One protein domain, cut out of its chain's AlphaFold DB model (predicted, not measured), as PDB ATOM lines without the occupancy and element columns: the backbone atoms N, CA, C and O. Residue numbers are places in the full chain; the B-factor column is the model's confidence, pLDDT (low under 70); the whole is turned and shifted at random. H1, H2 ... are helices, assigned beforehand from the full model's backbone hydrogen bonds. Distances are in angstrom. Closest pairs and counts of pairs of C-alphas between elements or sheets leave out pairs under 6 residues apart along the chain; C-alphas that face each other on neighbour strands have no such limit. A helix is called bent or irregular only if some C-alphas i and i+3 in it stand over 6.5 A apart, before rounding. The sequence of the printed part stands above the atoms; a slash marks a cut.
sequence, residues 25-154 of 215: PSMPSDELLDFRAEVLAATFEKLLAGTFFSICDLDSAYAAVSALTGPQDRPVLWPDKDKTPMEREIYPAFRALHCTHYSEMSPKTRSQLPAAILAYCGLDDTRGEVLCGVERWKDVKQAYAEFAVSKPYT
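This is residues 25 to 154 of the 215 residues of an uncharacterized protein of uncultured bacterium (UniProt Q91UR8). Four helices lie loosely side by side, H1 and H6 running one way and H2 and H4 the other; short H5 packs crosswise on H1 near where H6 begins, and H3 packs on the last part of H4, away from H1 and H6. Residues 25 to 32, of which 30 to 32 belong to H1, stick out. The printed part has 130 residues, with helices H1 to H6 in chain order and no named strand: all helix. It is compact, with a radius of gyration of the C-alphas of 15.1 A and spans of 52 by 36 by 21 A.

Start at H1, residues 30 to 49. H6, residues 134 to 149, touches it at a shallow tilt of 2 degrees, the same way; their closest C-alphas, Glu 45 and Val 140, are 5.8 A apart. H2, residues 55 to 69, forms a hairpin with H1, touching residues 40 to 47 alone; the closest C-alphas, Thr 43 and Ala 61, are 6.2 A apart. H5, residues 125 to 132, touches H1 at a steep tilt of 63 degrees, its Cys 132 C-alpha 4.2 A from that of Ala 37, the closest pair. H5 and H6 touch only at the corner. H4, residues 107 to 120, touches H6 at a shallow tilt of 26 degrees, opposite ways; their closest C-alphas, Ser 111 and Ala 148, are 4.2 A apart. H3, residues 85 to 96, touches H4 at a steep tilt of 47 degrees; their closest C-alphas, Glu 87 and Tyr 120, are 5.9 A apart. Every O i to N i+4 pair is within hydrogen-bond range in H2 and H5, against 15 of 16 in H1, 6 of 8 in H3, 8 of 10 in H4 and 11 of 12 in H6.

Find C-alpha 30 at (-34.284, 25.419, 18.136); from there H1 runs 28.4 A to C-alpha 49. H6 ends at C-alpha 149, at (-35.349, 55.337, 37.838), after 23.1 A. H2 is 20.9 A long, H4 20.1 A, H3 18.3 A and H5 10.4 A. H4 is irregular, C-alphas 111 and 114 being 7.0 A apart; H3 is only just irregular, with 6.7 A between C-alphas 89 and 92.

The C-alphas of Ser 26 and Thr 154, the two farthest apart, are 52.7 A apart. The printed part has no cut, and its long link is residues 70 to 84, between H2 and H3. Look at the B-factor column: pLDDT is under 70 at residues 25 to 28, 70 to 88 and 150 to 154.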
ATOM      1  N   PRO A  25     -38.532  24.179   5.273       57.50
ATOM      2  CA  PRO A  25     -39.011  25.512   5.617       57.50
ATOM      3  C   PRO A  25     -40.132  25.474   6.667       57.50
ATOM      4  O   PRO A  25     -40.619  26.533   7.067       57.50
ATOM      5  N   SER A  26     -40.592  24.282   7.072       59.59
ATOM      6  CA  SER A  26     -41.827  24.127   7.840       59.59
ATOM      7  C   SER A  26     -41.666  24.303   9.348       59.59
ATOM      8  O   SER A  26     -42.648  24.676   9.988       59.59
ATOM      9  N   MET A  27     -40.461  24.145   9.915       56.59
ATOM     10  CA  MET A  27     -40.185  24.540  11.301       56.59
ATOM     11  C   MET A  27     -38.759  25.083  11.485       56.59
ATOM     12  O   MET A  27     -37.797  24.428  11.087       56.59
ATOM     13  N   PRO A  28     -38.596  26.275  12.096       69.56
ATOM     14  CA  PRO A  28     -37.277  26.789  12.450       69.56
ATOM     15  C   PRO A  28     -36.603  25.852  13.462       69.56
ATOM     16  O   PRO A  28     -37.267  25.335  14.358       69.56
ATOM     17  N   SER A  29     -35.290  25.650  13.331       79.69
ATOM     18  CA  SER A  29     -34.513  24.912  14.333       79.69
ATOM     19  C   SER A  29     -34.561  25.613  15.695       79.69
ATOM     20  O   SER A  29     -34.722  26.836  15.760       79.69
ATOM     21  N   ASP A  30     -34.355  24.860  16.777       81.62
ATOM     22  CA  ASP A  30     -34.284  25.419  18.136       81.62
ATOM     23  C   ASP A  30     -33.209  26.515  18.245       81.62
ATOM     24  O   ASP A  30     -33.446  27.555  18.851       81.62
ATOM     25  N   GLU A  31     -32.066  26.345  17.571       81.31
ATOM     26  CA  GLU A  31     -31.006  27.364  17.487       81.31
ATOM     27  C   GLU A  31     -31.485  28.657  16.809       81.31
ATOM     28  O   GLU A  31     -31.153  29.760  17.242       81.31
ATOM     29  N   LEU A  32     -32.293  28.543  15.750       79.62
ATOM     30  CA  LEU A  32     -32.837  29.701  15.045       79.62
ATOM     31  C   LEU A  32     -33.917  30.406  15.875       79.62
ATOM     32  O   LEU A  32     -34.027  31.630  15.813       79.62
ATOM     33  N   LEU A  33     -34.718  29.655  16.632       79.94
ATOM     34  CA  LEU A  33     -35.680  30.214  17.582       79.94
ATOM     35  C   LEU A  33     -34.972  30.955  18.719       79.94
ATOM     36  O   LEU A  33     -35.360  32.078  19.039       79.94
ATOM     37  N   ASP A  34     -33.907  30.374  19.266       83.50
ATOM     38  CA  ASP A  34     -33.125  30.987  20.338       83.50
ATOM     39  C   ASP A  34     -32.419  32.270  19.872       83.50
ATOM     40  O   ASP A  34     -32.523  33.311  20.522       83.50
ATOM     41  N   PHE A  35     -31.815  32.243  18.680       83.56
ATOM     42  CA  PHE A  35     -31.220  33.431  18.064       83.56
ATOM     43  C   PHE A  35     -32.251  34.546  17.828       83.56
ATOM     44  O   PHE A  35     -31.978  35.720  18.073       83.56
ATOM     45  N   ARG A  36     -33.467  34.205  17.377       84.88
ATOM     46  CA  ARG A  36     -34.552  35.191  17.205       84.88
ATOM     47  C   ARG A  36     -34.953  35.827  18.533       84.88
ATOM     48  O   ARG A  36     -35.138  37.042  18.581       84.88
ATOM     49  N   ALA A  37     -35.077  35.018  19.580       86.94
ATOM     50  CA  ALA A  37     -35.412  35.479  20.919       86.94
ATOM     51  C   ALA A  37     -34.334  36.424  21.479       86.94
ATOM     52  O   ALA A  37     -34.659  37.468  22.045       86.94
ATOM     53  N   GLU A  38     -33.057  36.103  21.257       88.62
ATOM     54  CA  GLU A  38     -31.919  36.957  21.619       88.62
ATOM     55  C   GLU A  38     -31.951  38.305  20.890       88.62
ATOM     56  O   GLU A  38     -31.880  39.358  21.527       88.62
ATOM     57  N   VAL A  39     -32.127  38.293  19.566       87.56
ATOM     58  CA  VAL A  39     -32.204  39.522  18.760       87.56
ATOM     59  C   VAL A  39     -33.379  40.400  19.195       87.56
ATOM     60  O   VAL A  39     -33.247  41.627  19.255       87.56
ATOM     61  N   LEU A  40     -34.526  39.798  19.511       88.62
ATOM     62  CA  LEU A  40     -35.703  40.539  19.952       88.62
ATOM     63  C   LEU A  40     -35.478  41.202  21.316       88.62
ATOM     64  O   LEU A  40     -35.743  42.396  21.457       88.62
ATOM     65  N   ALA A  41     -34.942  40.466  22.293       90.38
ATOM     66  CA  ALA A  41     -34.615  41.010  23.610       90.38
ATOM     67  C   ALA A  41     -33.610  42.171  23.510       90.38
ATOM     68  O   ALA A  41     -33.881  43.269  24.003       90.38
ATOM     69  N   ALA A  42     -32.521  41.980  22.758       89.06
ATOM     70  CA  ALA A  42     -31.519  43.018  22.523       89.06
ATOM     71  C   ALA A  42     -32.108  44.267  21.842       89.06
ATOM     72  O   ALA A  42     -31.712  45.397  22.133       89.06
ATOM     73  N   THR A  43     -33.086  44.084  20.949       89.50
ATOM     74  CA  THR A  43     -33.796  45.201  20.308       89.50
ATOM     75  C   THR A  43     -34.569  46.026  21.338       89.50
ATOM     76  O   THR A  43     -34.491  47.256  21.314       89.50
ATOM     77  N   PHE A  44     -35.270  45.377  22.273       91.56
ATOM     78  CA  PHE A  44     -35.998  46.083  23.326       91.56
ATOM     79  C   PHE A  44     -35.074  46.814  24.293       91.56
ATOM     80  O   PHE A  44     -35.370  47.956  24.646       91.56
ATOM     81  N   GLU A  45     -33.954  46.213  24.684       90.50
ATOM     82  CA  GLU A  45     -32.952  46.867  25.532       90.50
ATOM     83  C   GLU A  45     -32.348  48.103  24.849       90.50
ATOM     84  O   GLU A  45     -32.225  49.175  25.454       90.50
ATOM     85  N   LYS A  46     -32.048  47.998  23.548       89.69
ATOM     86  CA  LYS A  46     -31.481  49.098  22.757       89.69
ATOM     87  C   LYS A  46     -32.386  50.334  22.725       89.69
ATOM     88  O   LYS A  46     -31.864  51.449  22.703       89.69
ATOM     89  N   LEU A  47     -33.712  50.163  22.774       90.88
ATOM     90  CA  LEU A  47     -34.673  51.275  22.753       90.88
ATOM     91  C   LEU A  47     -34.500  52.271  23.898       90.88
ATOM     92  O   LEU A  47     -34.997  53.387  23.777       90.88
ATOM     93  N   LEU A  48     -33.846  51.881  24.996       88.81
ATOM     94  CA  LEU A  48     -33.650  52.717  26.184       88.81
ATOM     95  C   LEU A  48     -32.168  52.913  26.556       88.81
ATOM     96  O   LEU A  48     -31.854  53.774  27.382       88.81
ATOM     97  N   ALA A  49     -31.255  52.173  25.920       86.31
ATOM     98  CA  ALA A  49     -29.813  52.239  26.173       86.31
ATOM     99  C   ALA A  49     -29.152  53.551  25.694       86.31
ATOM    100  O   ALA A  49     -28.055  53.897  26.133       86.31
ATOM    101  N   GLY A  50     -29.799  54.287  24.784       86.25
ATOM    102  CA  GLY A  50     -29.262  55.510  24.185       86.25
ATOM    103  C   GLY A  50     -29.421  56.791  25.020       86.25
ATOM    104  O   GLY A  50     -29.768  56.800  26.208       86.25
ATOM    105  N   THR A  51     -29.194  57.927  24.354       89.31
ATOM    106  CA  THR A  51     -29.385  59.278  24.915       89.31
ATOM    107  C   THR A  51     -30.670  59.960  24.448       89.31
ATOM    108  O   THR A  51     -31.138  60.864  25.140       89.31
ATOM    109  N   PHE A  52     -31.253  59.522  23.333       92.31
ATOM    110  CA  PHE A  52     -32.482  60.048  22.745       92.31
ATOM    111  C   PHE A  52     -33.415  58.914  22.331       92.31
ATOM    112  O   PHE A  52     -32.968  57.798  22.065       92.31
ATOM    113  N   PHE A  53     -34.708  59.217  22.241       93.12
ATOM    114  CA  PHE A  53     -35.703  58.258  21.777       93.12
ATOM    115  C   PHE A  53     -35.740  58.170  20.245       93.12
ATOM    116  O   PHE A  53     -35.849  59.173  19.538       93.12
ATOM    117  N   SER A  54     -35.681  56.949  19.717       92.12
ATOM    118  CA  SER A  54     -35.671  56.671  18.279       92.12
ATOM    119  C   SER A  54     -36.946  55.939  17.876       92.12
ATOM    120  O   SER A  54     -37.112  54.753  18.162       92.12
ATOM    121  N   ILE A  55     -37.846  56.631  17.169       89.62
ATOM    122  CA  ILE A  55     -39.048  55.984  16.636       89.62
ATOM    123  C   ILE A  55     -38.699  54.959  15.552       89.62
ATOM    124  O   ILE A  55     -39.413  53.982  15.390       89.62
ATOM    125  N   CYS A  56     -37.576  55.127  14.847       89.06
ATOM    126  CA  CYS A  56     -37.123  54.163  13.847       89.06
ATOM    127  C   CYS A  56     -36.751  52.816  14.483       89.06
ATOM    128  O   CYS A  56     -37.077  51.762  13.933       89.06
ATOM    129  N   ASP A  57     -36.096  52.843  15.648       90.00
ATOM    130  CA  ASP A  57     -35.819  51.620  16.402       90.00
ATOM    131  C   ASP A  57     -37.131  51.016  16.940       90.00
ATOM    132  O   ASP A  57     -37.292  49.798  16.898       90.00
ATOM    133  N   LEU A  58     -38.098  51.844  17.370       91.44
ATOM    134  CA  LEU A  58     -39.412  51.364  17.824       91.44
ATOM    135  C   LEU A  58     -40.199  50.685  16.694       91.44
ATOM    136  O   LEU A  58     -40.712  49.584  16.881       91.44
ATOM    137  N   ASP A  59     -40.269  51.314  15.520       87.50
ATOM    138  CA  ASP A  59     -40.934  50.767  14.334       87.50
ATOM    139  C   ASP A  59     -40.286  49.432  13.917       87.50
ATOM    140  O   ASP A  59     -40.979  48.488  13.533       87.50
ATOM    141  N   SER A  60     -38.959  49.320  14.056       85.56
ATOM    142  CA  SER A  60     -38.220  48.079  13.788       85.56
ATOM    143  C   SER A  60     -38.545  46.981  14.807       85.56
ATOM    144  O   SER A  60     -38.796  45.840  14.415       85.56
ATOM    145  N   ALA A  61     -38.593  47.314  16.102       89.06
ATOM    146  CA  ALA A  61     -38.978  46.387  17.169       89.06
ATOM    147  C   ALA A  61     -40.406  45.864  16.963       89.06
ATOM    148  O   ALA A  61     -40.670  44.664  17.025       89.06
ATOM    149  N   TYR A  62     -41.321  46.769  16.636       86.88
ATOM    150  CA  TYR A  62     -42.703  46.446  16.329       86.88
ATOM    151  C   TYR A  62     -42.843  45.532  15.105       86.88
ATOM    152  O   TYR A  62     -43.584  44.546  15.143       86.88
ATOM    153  N   ALA A  63     -42.110  45.822  14.027       83.00
ATOM    154  CA  ALA A  63     -42.087  44.977  12.838       83.00
ATOM    155  C   ALA A  63     -41.539  43.574  13.147       83.00
ATOM    156  O   ALA A  63     -42.078  42.588  12.640       83.00
ATOM    157  N   ALA A  64     -40.519  43.471  14.007       85.00
ATOM    158  CA  ALA A  64     -39.969  42.193  14.452       85.00
ATOM    159  C   ALA A  64     -40.996  41.369  15.246       85.00
ATOM    160  O   ALA A  64     -41.206  40.200  14.925       85.00
ATOM    161  N   VAL A  65     -41.700  41.980  16.209       85.31
ATOM    162  CA  VAL A  65     -42.790  41.310  16.944       85.31
ATOM    163  C   VAL A  65     -43.884  40.843  15.984       85.31
ATOM    164  O   VAL A  65     -44.256  39.672  15.994       85.31
ATOM    165  N   SER A  66     -44.333  41.727  15.091       80.75
ATOM    166  CA  SER A  66     -45.388  41.435  14.112       80.75
ATOM    167  C   SER A  66     -45.018  40.295  13.151       80.75
ATOM    168  O   SER A  66     -45.882  39.545  12.689       80.75
ATOM    169  N   ALA A  67     -43.733  40.151  12.817       78.25
ATOM    170  CA  ALA A  67     -43.243  39.062  11.978       78.25
ATOM    171  C   ALA A  67     -43.281  37.703  12.699       78.25
ATOM    172  O   ALA A  67     -43.486  36.681  12.044       78.25
ATOM    173  N   LEU A  68     -43.108  37.693  14.024       77.75
ATOM    174  CA  LEU A  68     -43.089  36.480  14.848       77.75
ATOM    175  C   LEU A  68     -44.491  36.009  15.253       77.75
ATOM    176  O   LEU A  68     -44.721  34.807  15.346       77.75
ATOM    177  N   THR A  69     -45.435  36.929  15.457       74.44
ATOM    178  CA  THR A  69     -46.823  36.609  15.841       74.44
ATOM    179  C   THR A  69     -47.736  36.323  14.638       74.44
ATOM    180  O   THR A  69     -48.801  35.724  14.779       74.44
ATOM    181  N   GLY A  70     -47.288  36.653  13.421       57.72
ATOM    182  CA  GLY A  70     -47.950  36.288  12.170       57.72
ATOM    183  C   GLY A  70     -49.100  37.225  11.753       57.72
ATOM    184  O   GLY A  70     -49.494  38.124  12.484       57.72
ATOM    185  N   PRO A  71     -49.655  37.055  10.532       48.75
ATOM    186  CA  PRO A  71     -50.620  37.979   9.914       48.75
ATOM    187  C   PRO A  71     -51.924  38.232  10.669       48.75
ATOM    188  O   PRO A  71     -52.584  39.215  10.359       48.75
ATOM    189  N   GLN A  72     -52.305  37.374  11.616       50.66
ATOM    190  CA  GLN A  72     -53.505  37.604  12.427       50.66
ATOM    191  C   GLN A  72     -53.259  38.574  13.590       50.66
ATOM    192  O   GLN A  72     -54.211  39.158  14.091       50.66
ATOM    193  N   ASP A  73     -51.989  38.795  13.935       44.28
ATOM    194  CA  ASP A  73     -51.511  39.801  14.887       44.28
ATOM    195  C   ASP A  73     -50.673  40.893  14.186       44.28
ATOM    196  O   ASP A  73     -50.098  41.741  14.862       44.28
ATOM    197  N   ARG A  74     -50.594  40.897  12.841       44.50
ATOM    198  CA  ARG A  74     -49.948  41.969  12.067       44.50
ATOM    199  C   ARG A  74     -50.869  43.180  12.017       44.50
ATOM    200  O   ARG A  74     -51.926  43.097  11.390       44.50
ATOM    201  N   PRO A  75     -50.434  44.340  12.507       42.97
ATOM    202  CA  PRO A  75     -51.127  45.574  12.214       42.97
ATOM    203  C   PRO A  75     -50.573  46.044  10.871       42.97
ATOM    204  O   PRO A  75     -49.364  46.180  10.664       42.97
ATOM    205  N   VAL A  76     -51.465  46.173   9.894       45.22
ATOM    206  CA  VAL A  76     -51.099  46.521   8.522       45.22
ATOM    207  C   VAL A  76     -50.405  47.883   8.544       45.22
ATOM    208  O   VAL A  76     -50.950  48.874   9.037       45.22
ATOM    209  N   LEU A  77     -49.175  47.921   8.028       42.91
ATOM    210  CA  LEU A  77     -48.350  49.122   7.909       42.91
ATOM    211  C   LEU A  77     -48.977  50.103   6.895       42.91
ATOM    212  O   LEU A  77     -48.540  50.178   5.756       42.91
ATOM    213  N   TRP A  78     -49.987  50.844   7.371       35.22
ATOM    214  CA  TRP A  78     -50.612  52.078   6.855       35.22
ATOM    215  C   TRP A  78     -51.281  52.015   5.461       35.22
ATOM    216  O   TRP A  78     -50.744  51.406   4.544       35.22
ATOM    217  N   PRO A  79     -52.436  52.692   5.241       44.38
ATOM    218  CA  PRO A  79     -53.031  53.771   6.032       44.38
ATOM    219  C   PRO A  79     -54.348  53.384   6.747       44.38
ATOM    220  O   PRO A  79     -55.275  52.818   6.173       44.38
ATOM    221  N   ASP A  80     -54.421  53.774   8.018       46.62
ATOM    222  CA  ASP A  80     -55.609  54.049   8.849       46.62
ATOM    223  C   ASP A  80     -56.663  52.988   9.203       46.62
ATOM    224  O   ASP A  80     -57.470  53.268  10.093       46.62
ATOM    225  N   LYS A  81     -56.692  51.781   8.626       45.12
ATOM    226  CA  LYS A  81     -57.785  50.831   8.949       45.12
ATOM    227  C   LYS A  81     -57.470  49.729   9.957       45.12
ATOM    228  O   LYS A  81     -58.397  49.279  10.626       45.12
ATOM    229  N   ASP A  82     -56.201  49.388  10.161       53.75
ATOM    230  CA  ASP A  82     -55.843  48.136  10.848       53.75
ATOM    231  C   ASP A  82     -54.992  48.329  12.109       53.75
ATOM    232  O   ASP A  82     -54.370  47.389  12.594       53.75
ATOM    233  N   LYS A  83     -54.965  49.548  12.659       54.91
ATOM    234  CA  LYS A  83     -54.329  49.811  13.951       54.91
ATOM    235  C   LYS A  83     -55.265  49.488  15.111       54.91
ATOM    236  O   LYS A  83     -56.425  49.940  15.126       54.91
ATOM    237  N   THR A  84     -54.744  48.815  16.135       61.75
ATOM    238  CA  THR A  84     -55.449  48.694  17.418       61.75
ATOM    239  C   THR A  84     -55.758  50.100  17.960       61.75
ATOM    240  O   THR A  84     -55.053  51.063  17.641       61.75
ATOM    241  N   PRO A  85     -56.838  50.290  18.741       61.75
ATOM    242  CA  PRO A  85     -57.146  51.594  19.334       61.75
ATOM    243  C   PRO A  85     -55.940  52.206  20.070       61.75
ATOM    244  O   PRO A  85     -55.636  53.380  19.882       61.75
ATOM    245  N   MET A  86     -55.176  51.365  20.772       63.03
ATOM    246  CA  MET A  86     -53.950  51.741  21.480       63.03
ATOM    247  C   MET A  86     -52.873  52.308  20.540       63.03
ATOM    248  O   MET A  86     -52.281  53.347  20.818       63.03
ATOM    249  N   GLU A  87     -52.650  51.683  19.382       66.56
ATOM    250  CA  GLU A  87     -51.680  52.156  18.384       66.56
ATOM    251  C   GLU A  87     -52.085  53.477  17.726       66.56
ATOM    252  O   GLU A  87     -51.219  54.250  17.311       66.56
ATOM    253  N   ARG A  88     -53.387  53.747  17.578       68.50
ATOM    254  CA  ARG A  88     -53.866  55.032  17.042       68.50
ATOM    255  C   ARG A  88     -53.652  56.170  18.025       68.50
ATOM    256  O   ARG A  88     -53.327  57.273  17.599       68.50
ATOM    257  N   GLU A  89     -53.807  55.891  19.310       73.44
ATOM    258  CA  GLU A  89     -53.719  56.895  20.367       73.44
ATOM    259  C   GLU A  89     -52.270  57.183  20.782       73.44
ATOM    260  O   GLU A  89     -51.903  58.343  20.955       73.44
ATOM    261  N   ILE A  90     -51.418  56.156  20.881       79.88
ATOM    262  CA  ILE A  90     -50.041  56.304  21.383       79.88
ATOM    263  C   ILE A  90     -49.042  56.710  20.297       79.88
ATOM    264  O   ILE A  90     -48.097  57.456  20.564       79.88
ATOM    265  N   TYR A  91     -49.224  56.254  19.058       83.69
ATOM    266  CA  TYR A  91     -48.229  56.481  18.006       83.69
ATOM    267  C   TYR A  91     -47.932  57.969  17.709       83.69
ATOM    268  O   TYR A  91     -46.761  58.304  17.518       83.69
ATOM    269  N   PRO A  92     -48.918  58.893  17.704       85.31
ATOM    270  CA  PRO A  92     -48.636  60.326  17.579       85.31
ATOM    271  C   PRO A  92     -47.722  60.861  18.690       85.31
ATOM    272  O   PRO A  92     -46.847  61.680  18.414       85.31
ATOM    273  N   ALA A  93     -47.874  60.364  19.922       85.94
ATOM    274  CA  ALA A  93     -47.021  60.756  21.039       85.94
ATOM    275  C   ALA A  93     -45.576  60.267  20.844       85.94
ATOM    276  O   ALA A  93     -44.642  61.037  21.047       85.94
ATOM    277  N   PHE A  94     -45.365  59.039  20.354       90.31
ATOM    278  CA  PHE A  94     -44.013  58.577  20.009       90.31
ATOM    279  C   PHE A  94     -43.373  59.372  18.876       90.31
ATOM    280  O   PHE A  94     -42.171  59.624  18.918       90.31
ATOM    281  N   ARG A  95     -44.159  59.815  17.889       87.94
ATOM    282  CA  ARG A  95     -43.651  60.718  16.846       87.94
ATOM    283  C   ARG A  95     -43.196  62.052  17.409       87.94
ATOM    284  O   ARG A  95     -42.155  62.540  16.986       87.94
ATOM    285  N   ALA A  96     -43.936  62.606  18.364       87.12
ATOM    286  CA  ALA A  96     -43.547  63.842  19.034       87.12
ATOM    287  C   ALA A  96     -42.265  63.681  19.871       87.12
ATOM    288  O   ALA A  96     -41.499  64.630  19.983       87.12
ATOM    289  N   LEU A  97     -42.009  62.486  20.416       88.56
ATOM    290  CA  LEU A  97     -40.797  62.173  21.184       88.56
ATOM    291  C   LEU A  97     -39.584  61.808  20.312       88.56
ATOM    292  O   LEU A  97     -38.504  61.543  20.845       88.56
ATOM    293  N   HIS A  98     -39.738  61.720  18.987       90.94
ATOM    294  CA  HIS A  98     -38.645  61.298  18.119       90.94
ATOM    295  C   HIS A  98     -37.465  62.274  18.208       90.94
ATOM    296  O   HIS A  98     -37.624  63.478  18.031       90.94
ATOM    297  N   CYS A  99     -36.276  61.728  18.465       89.38
ATOM    298  CA  CYS A  99     -35.028  62.459  18.684       89.38
ATOM    299  C   CYS A  99     -35.016  63.359  19.930       89.38
ATOM    300  O   CYS A  99     -34.046  64.085  20.126       89.38
ATOM    301  N   THR A 100     -36.019  63.284  20.810       91.06
ATOM    302  CA  THR A 100     -35.976  63.967  22.110       91.06
ATOM    303  C   THR A 100     -34.958  63.286  23.017       91.06
ATOM    304  O   THR A 100     -34.988  62.058  23.186       91.06
ATOM    305  N   HIS A 101     -34.073  64.069  23.640       91.94
ATOM    306  CA  HIS A 101     -33.146  63.529  24.625       91.94
ATOM    307  C   HIS A 101     -33.905  63.045  25.856       91.94
ATOM    308  O   HIS A 101     -34.785  63.727  26.381       91.94
ATOM    309  N   TYR A 102     -33.528  61.884  26.393       90.50
ATOM    310  CA  TYR A 102     -34.197  61.365  27.586       90.50
ATOM    311  C   TYR A 102     -34.099  62.330  28.767       90.50
ATOM    312  O   TYR A 102     -35.029  62.367  29.560       90.50
ATOM    313  N   SER A 103     -33.019  63.114  28.870       88.75
ATOM    314  CA  SER A 103     -32.826  64.145  29.898       88.75
ATOM    315  C   SER A 103     -33.836  65.292  29.821       88.75
ATOM    316  O   SER A 103     -34.168  65.843  30.868       88.75
ATOM    317  N   GLU A 104     -34.343  65.599  28.626       88.50
ATOM    318  CA  GLU A 104     -35.330  66.656  28.359       88.50
ATOM    319  C   GLU A 104     -36.767  66.176  28.610       88.50
ATOM    320  O   GLU A 104     -37.668  66.976  28.848       88.50
ATOM    321  N   MET A 105     -36.999  64.860  28.604       88.94
ATOM    322  CA  MET A 105     -38.310  64.301  28.934       88.94
ATOM    323  C   MET A 105     -38.647  64.553  30.400       88.94
ATOM    324  O   MET A 105     -37.810  64.317  31.276       88.94
ATOM    325  N   SER A 106     -39.898  64.927  30.684       87.25
ATOM    326  CA  SER A 106     -40.378  65.033  32.064       87.25
ATOM    327  C   SER A 106     -40.168  63.707  32.823       87.25
ATOM    328  O   SER A 106     -40.243  62.630  32.212       87.25
ATOM    329  N   PRO A 107     -39.956  63.734  34.153       86.06
ATOM    330  CA  PRO A 107     -39.831  62.510  34.949       86.06
ATOM    331  C   PRO A 107     -41.014  61.552  34.759       86.06
ATOM    332  O   PRO A 107     -40.830  60.343  34.636       86.06
ATOM    333  N   LYS A 108     -42.231  62.103  34.655       86.69
ATOM    334  CA  LYS A 108     -43.459  61.343  34.397       86.69
ATOM    335  C   LYS A 108     -43.383  60.618  33.053       86.69
ATOM    336  O   LYS A 108     -43.507  59.397  33.031       86.69
ATOM    337  N   THR A 109     -43.098  61.334  31.961       88.69
ATOM    338  CA  THR A 109     -42.945  60.749  30.616       88.69
ATOM    339  C   THR A 109     -41.884  59.653  30.606       88.69
ATOM    340  O   THR A 109     -42.135  58.554  30.121       88.69
ATOM    341  N   ARG A 110     -40.719  59.923  31.204       88.19
ATOM    342  CA  ARG A 110     -39.597  58.980  31.272       88.19
ATOM    343  C   ARG A 110     -39.960  57.702  32.031       88.19
ATOM    344  O   ARG A 110     -39.652  56.615  31.564       88.19
ATOM    345  N   SER A 111     -40.667  57.824  33.155       87.56
ATOM    346  CA  SER A 111     -41.110  56.671  33.954       87.56
ATOM    347  C   SER A 111     -42.161  55.801  33.252       87.56
ATOM    348  O   SER A 111     -42.219  54.596  33.483       87.56
ATOM    349  N   GLN A 112     -42.984  56.398  32.384       89.81
ATOM    350  CA  GLN A 112     -44.073  55.714  31.678       89.81
ATOM    351  C   GLN A 112     -43.653  55.157  30.312       89.81
ATOM    352  O   GLN A 112     -44.289  54.229  29.810       89.81
ATOM    353  N   LEU A 113     -42.584  55.699  29.721       91.31
ATOM    354  CA  LEU A 113     -42.088  55.324  28.397       91.31
ATOM    355  C   LEU A 113     -41.859  53.807  28.230       91.31
ATOM    356  O   LEU A 113     -42.341  53.269  27.233       91.31
ATOM    357  N   PRO A 114     -41.219  53.089  29.177       92.25
ATOM    358  CA  PRO A 114     -41.011  51.646  29.048       92.25
ATOM    359  C   PRO A 114     -42.328  50.870  28.896       92.25
ATOM    360  O   PRO A 114     -42.484  50.072  27.976       92.25
ATOM    361  N   ALA A 115     -43.316  51.158  29.748       89.19
ATOM    362  CA  ALA A 115     -44.622  50.505  29.693       89.19
ATOM    363  C   ALA A 115     -45.385  50.846  28.402       89.19
ATOM    364  O   ALA A 115     -46.033  49.977  27.820       89.19
ATOM    365  N   ALA A 116     -45.280  52.092  27.928       89.31
ATOM    366  CA  ALA A 116     -45.902  52.518  26.679       89.31
ATOM    367  C   ALA A 116     -45.308  51.792  25.459       89.31
ATOM    368  O   ALA A 116     -46.059  51.412  24.563       89.31
ATOM    369  N   ILE A 117     -43.985  51.581  25.425       92.00
ATOM    370  CA  ILE A 117     -43.301  50.832  24.356       92.00
ATOM    371  C   ILE A 117     -43.816  49.392  24.303       92.00
ATOM    372  O   ILE A 117     -44.231  48.933  23.241       92.00
ATOM    373  N   LEU A 118     -43.848  48.699  25.446       89.69
ATOM    374  CA  LEU A 118     -44.316  47.310  25.504       89.69
ATOM    375  C   LEU A 118     -45.781  47.192  25.076       89.69
ATOM    376  O   LEU A 118     -46.115  46.352  24.241       89.69
ATOM    377  N   ALA A 119     -46.638  48.086  25.575       85.50
ATOM    378  CA  ALA A 119     -48.049  48.117  25.209       85.50
ATOM    379  C   ALA A 119     -48.257  48.392  23.711       85.50
ATOM    380  O   ALA A 119     -49.118  47.772  23.088       85.50
ATOM    381  N   TYR A 120     -47.459  49.284  23.118       85.88
ATOM    382  CA  TYR A 120     -47.495  49.557  21.681       85.88
ATOM    383  C   TYR A 120     -47.062  48.354  20.842       85.88
ATOM    384  O   TYR A 120     -47.671  48.077  19.814       85.88
ATOM    385  N   CYS A 121     -46.074  47.593  21.307       86.00
ATOM    386  CA  CYS A 121     -45.678  46.329  20.690       86.00
ATOM    387  C   CYS A 121     -46.642  45.167  20.989       86.00
ATOM    388  O   CYS A 121     -46.382  44.045  20.564       86.00
ATOM    389  N   GLY A 122     -47.743  45.402  21.714       83.38
ATOM    390  CA  GLY A 122     -48.708  44.362  22.077       83.38
ATOM    391  C   GLY A 122     -48.136  43.299  23.018       83.38
ATOM    392  O   GLY A 122     -48.623  42.162  23.017       83.38
ATOM    393  N   LEU A 123     -47.099  43.657  23.781       86.25
ATOM    394  CA  LEU A 123     -46.405  42.785  24.717       86.25
ATOM    395  C   LEU A 123     -46.914  42.992  26.142       86.25
ATOM    396  O   LEU A 123     -46.956  44.106  26.664       86.25
ATOM    397  N   ASP A 124     -47.237  41.875  26.776       87.50
ATOM    398  CA  ASP A 124     -47.412  41.732  28.214       87.50
ATOM    399  C   ASP A 124     -46.394  40.710  28.745       87.50
ATOM    400  O   ASP A 124     -45.583  40.179  27.983       87.50
ATOM    401  N   ASP A 125     -46.425  40.425  30.049       87.25
ATOM    402  CA  ASP A 125     -45.512  39.453  30.657       87.25
ATOM    403  C   ASP A 125     -45.580  38.072  29.996       87.25
ATOM    404  O   ASP A 125     -44.552  37.441  29.777       87.25
ATOM    405  N   THR A 126     -46.778  37.614  29.631       87.81
ATOM    406  CA  THR A 126     -46.955  36.276  29.055       87.81
ATOM    407  C   THR A 126     -46.405  36.224  27.633       87.81
ATOM    408  O   THR A 126     -45.651  35.318  27.282       87.81
ATOM    409  N   ARG A 127     -46.752  37.209  26.799       87.12
ATOM    410  CA  ARG A 127     -46.288  37.302  25.410       87.12
ATOM    411  C   ARG A 127     -44.788  37.562  25.326       87.12
ATOM    412  O   ARG A 127     -44.132  36.984  24.464       87.12
ATOM    413  N   GLY A 128     -44.246  38.386  26.219       87.75
ATOM    414  CA  GLY A 128     -42.814  38.649  26.302       87.75
ATOM    415  C   GLY A 128     -42.007  37.389  26.611       87.75
ATOM    416  O   GLY A 128     -41.047  37.091  25.904       87.75
ATOM    417  N   GLU A 129     -42.437  36.588  27.592       92.25
ATOM    418  CA  GLU A 129     -41.783  35.312  27.921       92.25
ATOM    419  C   GLU A 129     -41.878  34.293  26.781       92.25
ATOM    420  O   GLU A 129     -40.912  33.577  26.522       92.25
ATOM    421  N   VAL A 130     -43.005  34.246  26.065       89.12
ATOM    422  CA  VAL A 130     -43.176  33.361  24.900       89.12
ATOM    423  C   VAL A 130     -42.248  33.752  23.747       89.12
ATOM    424  O   VAL A 130     -41.712  32.871  23.078       89.12
ATOM    425  N   LEU A 131     -42.059  35.050  23.496       88.00
ATOM    426  CA  LEU A 131     -41.290  35.539  22.346       88.00
ATOM    427  C   LEU A 131     -39.782  35.636  22.611       88.00
ATOM    428  O   LEU A 131     -38.991  35.360  21.710       88.00
ATOM    429  N   CYS A 132     -39.380  36.028  23.820       89.50
ATOM    430  CA  CYS A 132     -37.975  36.238  24.186       89.50
ATOM    431  C   CYS A 132     -37.389  35.089  25.028       89.50
ATOM    432  O   CYS A 132     -36.170  34.984  25.175       89.50
ATOM    433  N   GLY A 133     -38.230  34.226  25.599       91.06
ATOM    434  CA  GLY A 133     -37.834  33.299  26.656       91.06
ATOM    435  C   GLY A 133     -37.794  33.976  28.032       91.06
ATOM    436  O   GLY A 133     -37.566  35.179  28.154       91.06
ATOM    437  N   VAL A 134     -38.006  33.182  29.087       92.06
ATOM    438  CA  VAL A 134     -38.186  33.669  30.469       92.06
ATOM    439  C   VAL A 134     -36.997  34.497  30.970       92.06
ATOM    440  O   VAL A 134     -37.190  35.600  31.476       92.06
ATOM    441  N   GLU A 135     -35.770  33.993  30.811       93.94
ATOM    442  CA  GLU A 135     -34.574  34.678  31.323       93.94
ATOM    443  C   GLU A 135     -34.316  35.996  30.584       93.94
ATOM    444  O   GLU A 135     -34.179  37.038  31.217       93.94
ATOM    445  N   ARG A 136     -34.374  36.005  29.247       93.06
ATOM    446  CA  ARG A 136     -34.150  37.239  28.475       93.06
ATOM    447  C   ARG A 136     -35.262  38.261  28.689       93.06
ATOM    448  O   ARG A 136     -35.014  39.461  28.729       93.06
ATOM    449  N   TRP A 137     -36.505  37.808  28.859       94.75
ATOM    450  CA  TRP A 137     -37.605  38.712  29.188       94.75
ATOM    451  C   TRP A 137     -37.409  39.387  30.549       94.75
ATOM    452  O   TRP A 137     -37.740  40.561  30.730       94.75
ATOM    453  N   LYS A 138     -36.843  38.666  31.516       94.69
ATOM    454  CA  LYS A 138     -36.474  39.234  32.812       94.69
ATOM    455  C   LYS A 138     -35.389  40.307  32.670       94.69
ATOM    456  O   LYS A 138     -35.530  41.347  33.314       94.69
ATOM    457  N   ASP A 139     -34.394  40.101  31.809       93.50
ATOM    458  CA  ASP A 139     -33.347  41.095  31.528       93.50
ATOM    459  C   ASP A 139     -33.937  42.372  30.901       93.50
ATOM    460  O   ASP A 139     -33.699  43.477  31.400       93.50
ATOM    461  N   VAL A 140     -34.840  42.231  29.920       93.50
ATOM    462  CA  VAL A 140     -35.598  43.358  29.341       93.50
ATOM    463  C   VAL A 140     -36.361  44.118  30.428       93.50
ATOM    464  O   VAL A 140     -36.272  45.346  30.519       93.50
ATOM    465  N   LYS A 141     -37.092  43.412  31.300       93.50
ATOM    466  CA  LYS A 141     -37.837  44.044  32.401       93.50
ATOM    467  C   LYS A 141     -36.929  44.782  33.372       93.50
ATOM    468  O   LYS A 141     -37.291  45.865  33.833       93.50
ATOM    469  N   GLN A 142     -35.767  44.216  33.679       92.81
ATOM    470  CA  GLN A 142     -34.788  44.860  34.540       92.81
ATOM    471  C   GLN A 142     -34.271  46.154  33.901       92.81
ATOM    472  O   GLN A 142     -34.342  47.202  34.543       92.81
ATOM    473  N   ALA A 143     -33.859  46.122  32.631       91.44
ATOM    474  CA  ALA A 143     -33.415  47.315  31.910       91.44
ATOM    475  C   ALA A 143     -34.502  48.409  31.876       91.44
ATOM    476  O   ALA A 143     -34.221  49.597  32.053       91.44
ATOM    477  N   TYR A 144     -35.765  48.011  31.710       92.38
ATOM    478  CA  TYR A 144     -36.912  48.923  31.658       92.38
ATOM    479  C   TYR A 144     -37.197  49.549  33.030       92.38
ATOM    480  O   TYR A 144     -37.478  50.749  33.121       92.38
ATOM    481  N   ALA A 145     -37.079  48.767  34.106       89.06
ATOM    482  CA  ALA A 145     -37.208  49.255  35.475       89.06
ATOM    483  C   ALA A 145     -36.064  50.209  35.852       89.06
ATOM    484  O   ALA A 145     -36.307  51.269  36.429       89.06
ATOM    485  N   GLU A 146     -34.826  49.876  35.488       89.56
ATOM    486  CA  GLU A 146     -33.659  50.729  35.721       89.56
ATOM    487  C   GLU A 146     -33.775  52.052  34.956       89.56
ATOM    488  O   GLU A 146     -33.516  53.118  35.518       89.56
ATOM    489  N   PHE A 147     -34.238  52.033  33.703       87.75
ATOM    490  CA  PHE A 147     -34.475  53.252  32.929       87.75
ATOM    491  C   PHE A 147     -35.471  54.201  33.609       87.75
ATOM    492  O   PHE A 147     -35.216  55.405  33.688       87.75
ATOM    493  N   ALA A 148     -36.574  53.668  34.142       76.81
ATOM    494  CA  ALA A 148     -37.602  54.470  34.806       76.81
ATOM    495  C   ALA A 148     -37.070  55.236  36.035       76.81
ATOM    496  O   ALA A 148     -37.658  56.243  36.431       76.81
ATOM    497  N   VAL A 149     -35.951  54.785  36.615       76.69
ATOM    498  CA  VAL A 149     -35.349  55.337  37.838       76.69
ATOM    499  C   VAL A 149     -34.076  56.161  37.557       76.69
ATOM    500  O   VAL A 149     -33.698  57.003  38.370       76.69
ATOM    501  N   SER A 150     -33.396  55.963  36.421       62.69
ATOM    502  CA  SER A 150     -31.945  56.222  36.313       62.69
ATOM    503  C   SER A 150     -31.469  57.562  35.741       62.69
ATOM    504  O   SER A 150     -30.266  57.712  35.536       62.69
ATOM    505  N   LYS A 151     -32.307  58.578  35.498       58.03
ATOM    506  CA  LYS A 151     -31.789  59.847  34.939       58.03
ATOM    507  C   LYS A 151     -32.236  61.068  35.749       58.03
ATOM    508  O   LYS A 151     -33.444  61.245  35.907       58.03
ATOM    509  N   PRO A 152     -31.316  61.940  36.217       55.22
ATOM    510  CA  PRO A 152     -31.697  63.245  36.743       55.22
ATOM    511  C   PRO A 152     -32.398  64.048  35.640       55.22
ATOM    512  O   PRO A 152     -32.084  63.930  34.452       55.22
ATOM    513  N   TYR A 153     -33.429  64.794  36.015       53.72
ATOM    514  CA  TYR A 153     -34.070  65.764  35.138       53.72
ATOM    515  C   TYR A 153     -33.261  67.054  35.218       53.72
ATOM    516  O   TYR A 153     -33.087  67.595  36.309       53.72
ATOM    517  N   THR A 154     -32.734  67.508  34.083       54.06
ATOM    518  CA  THR A 154     -32.151  68.844  33.982       54.06
ATOM    519  C   THR A 154     -33.223  69.719  33.362       54.06
ATOM    520  O   THR A 154     -33.427  69.678  32.152       54.06
TER     521      THR A 154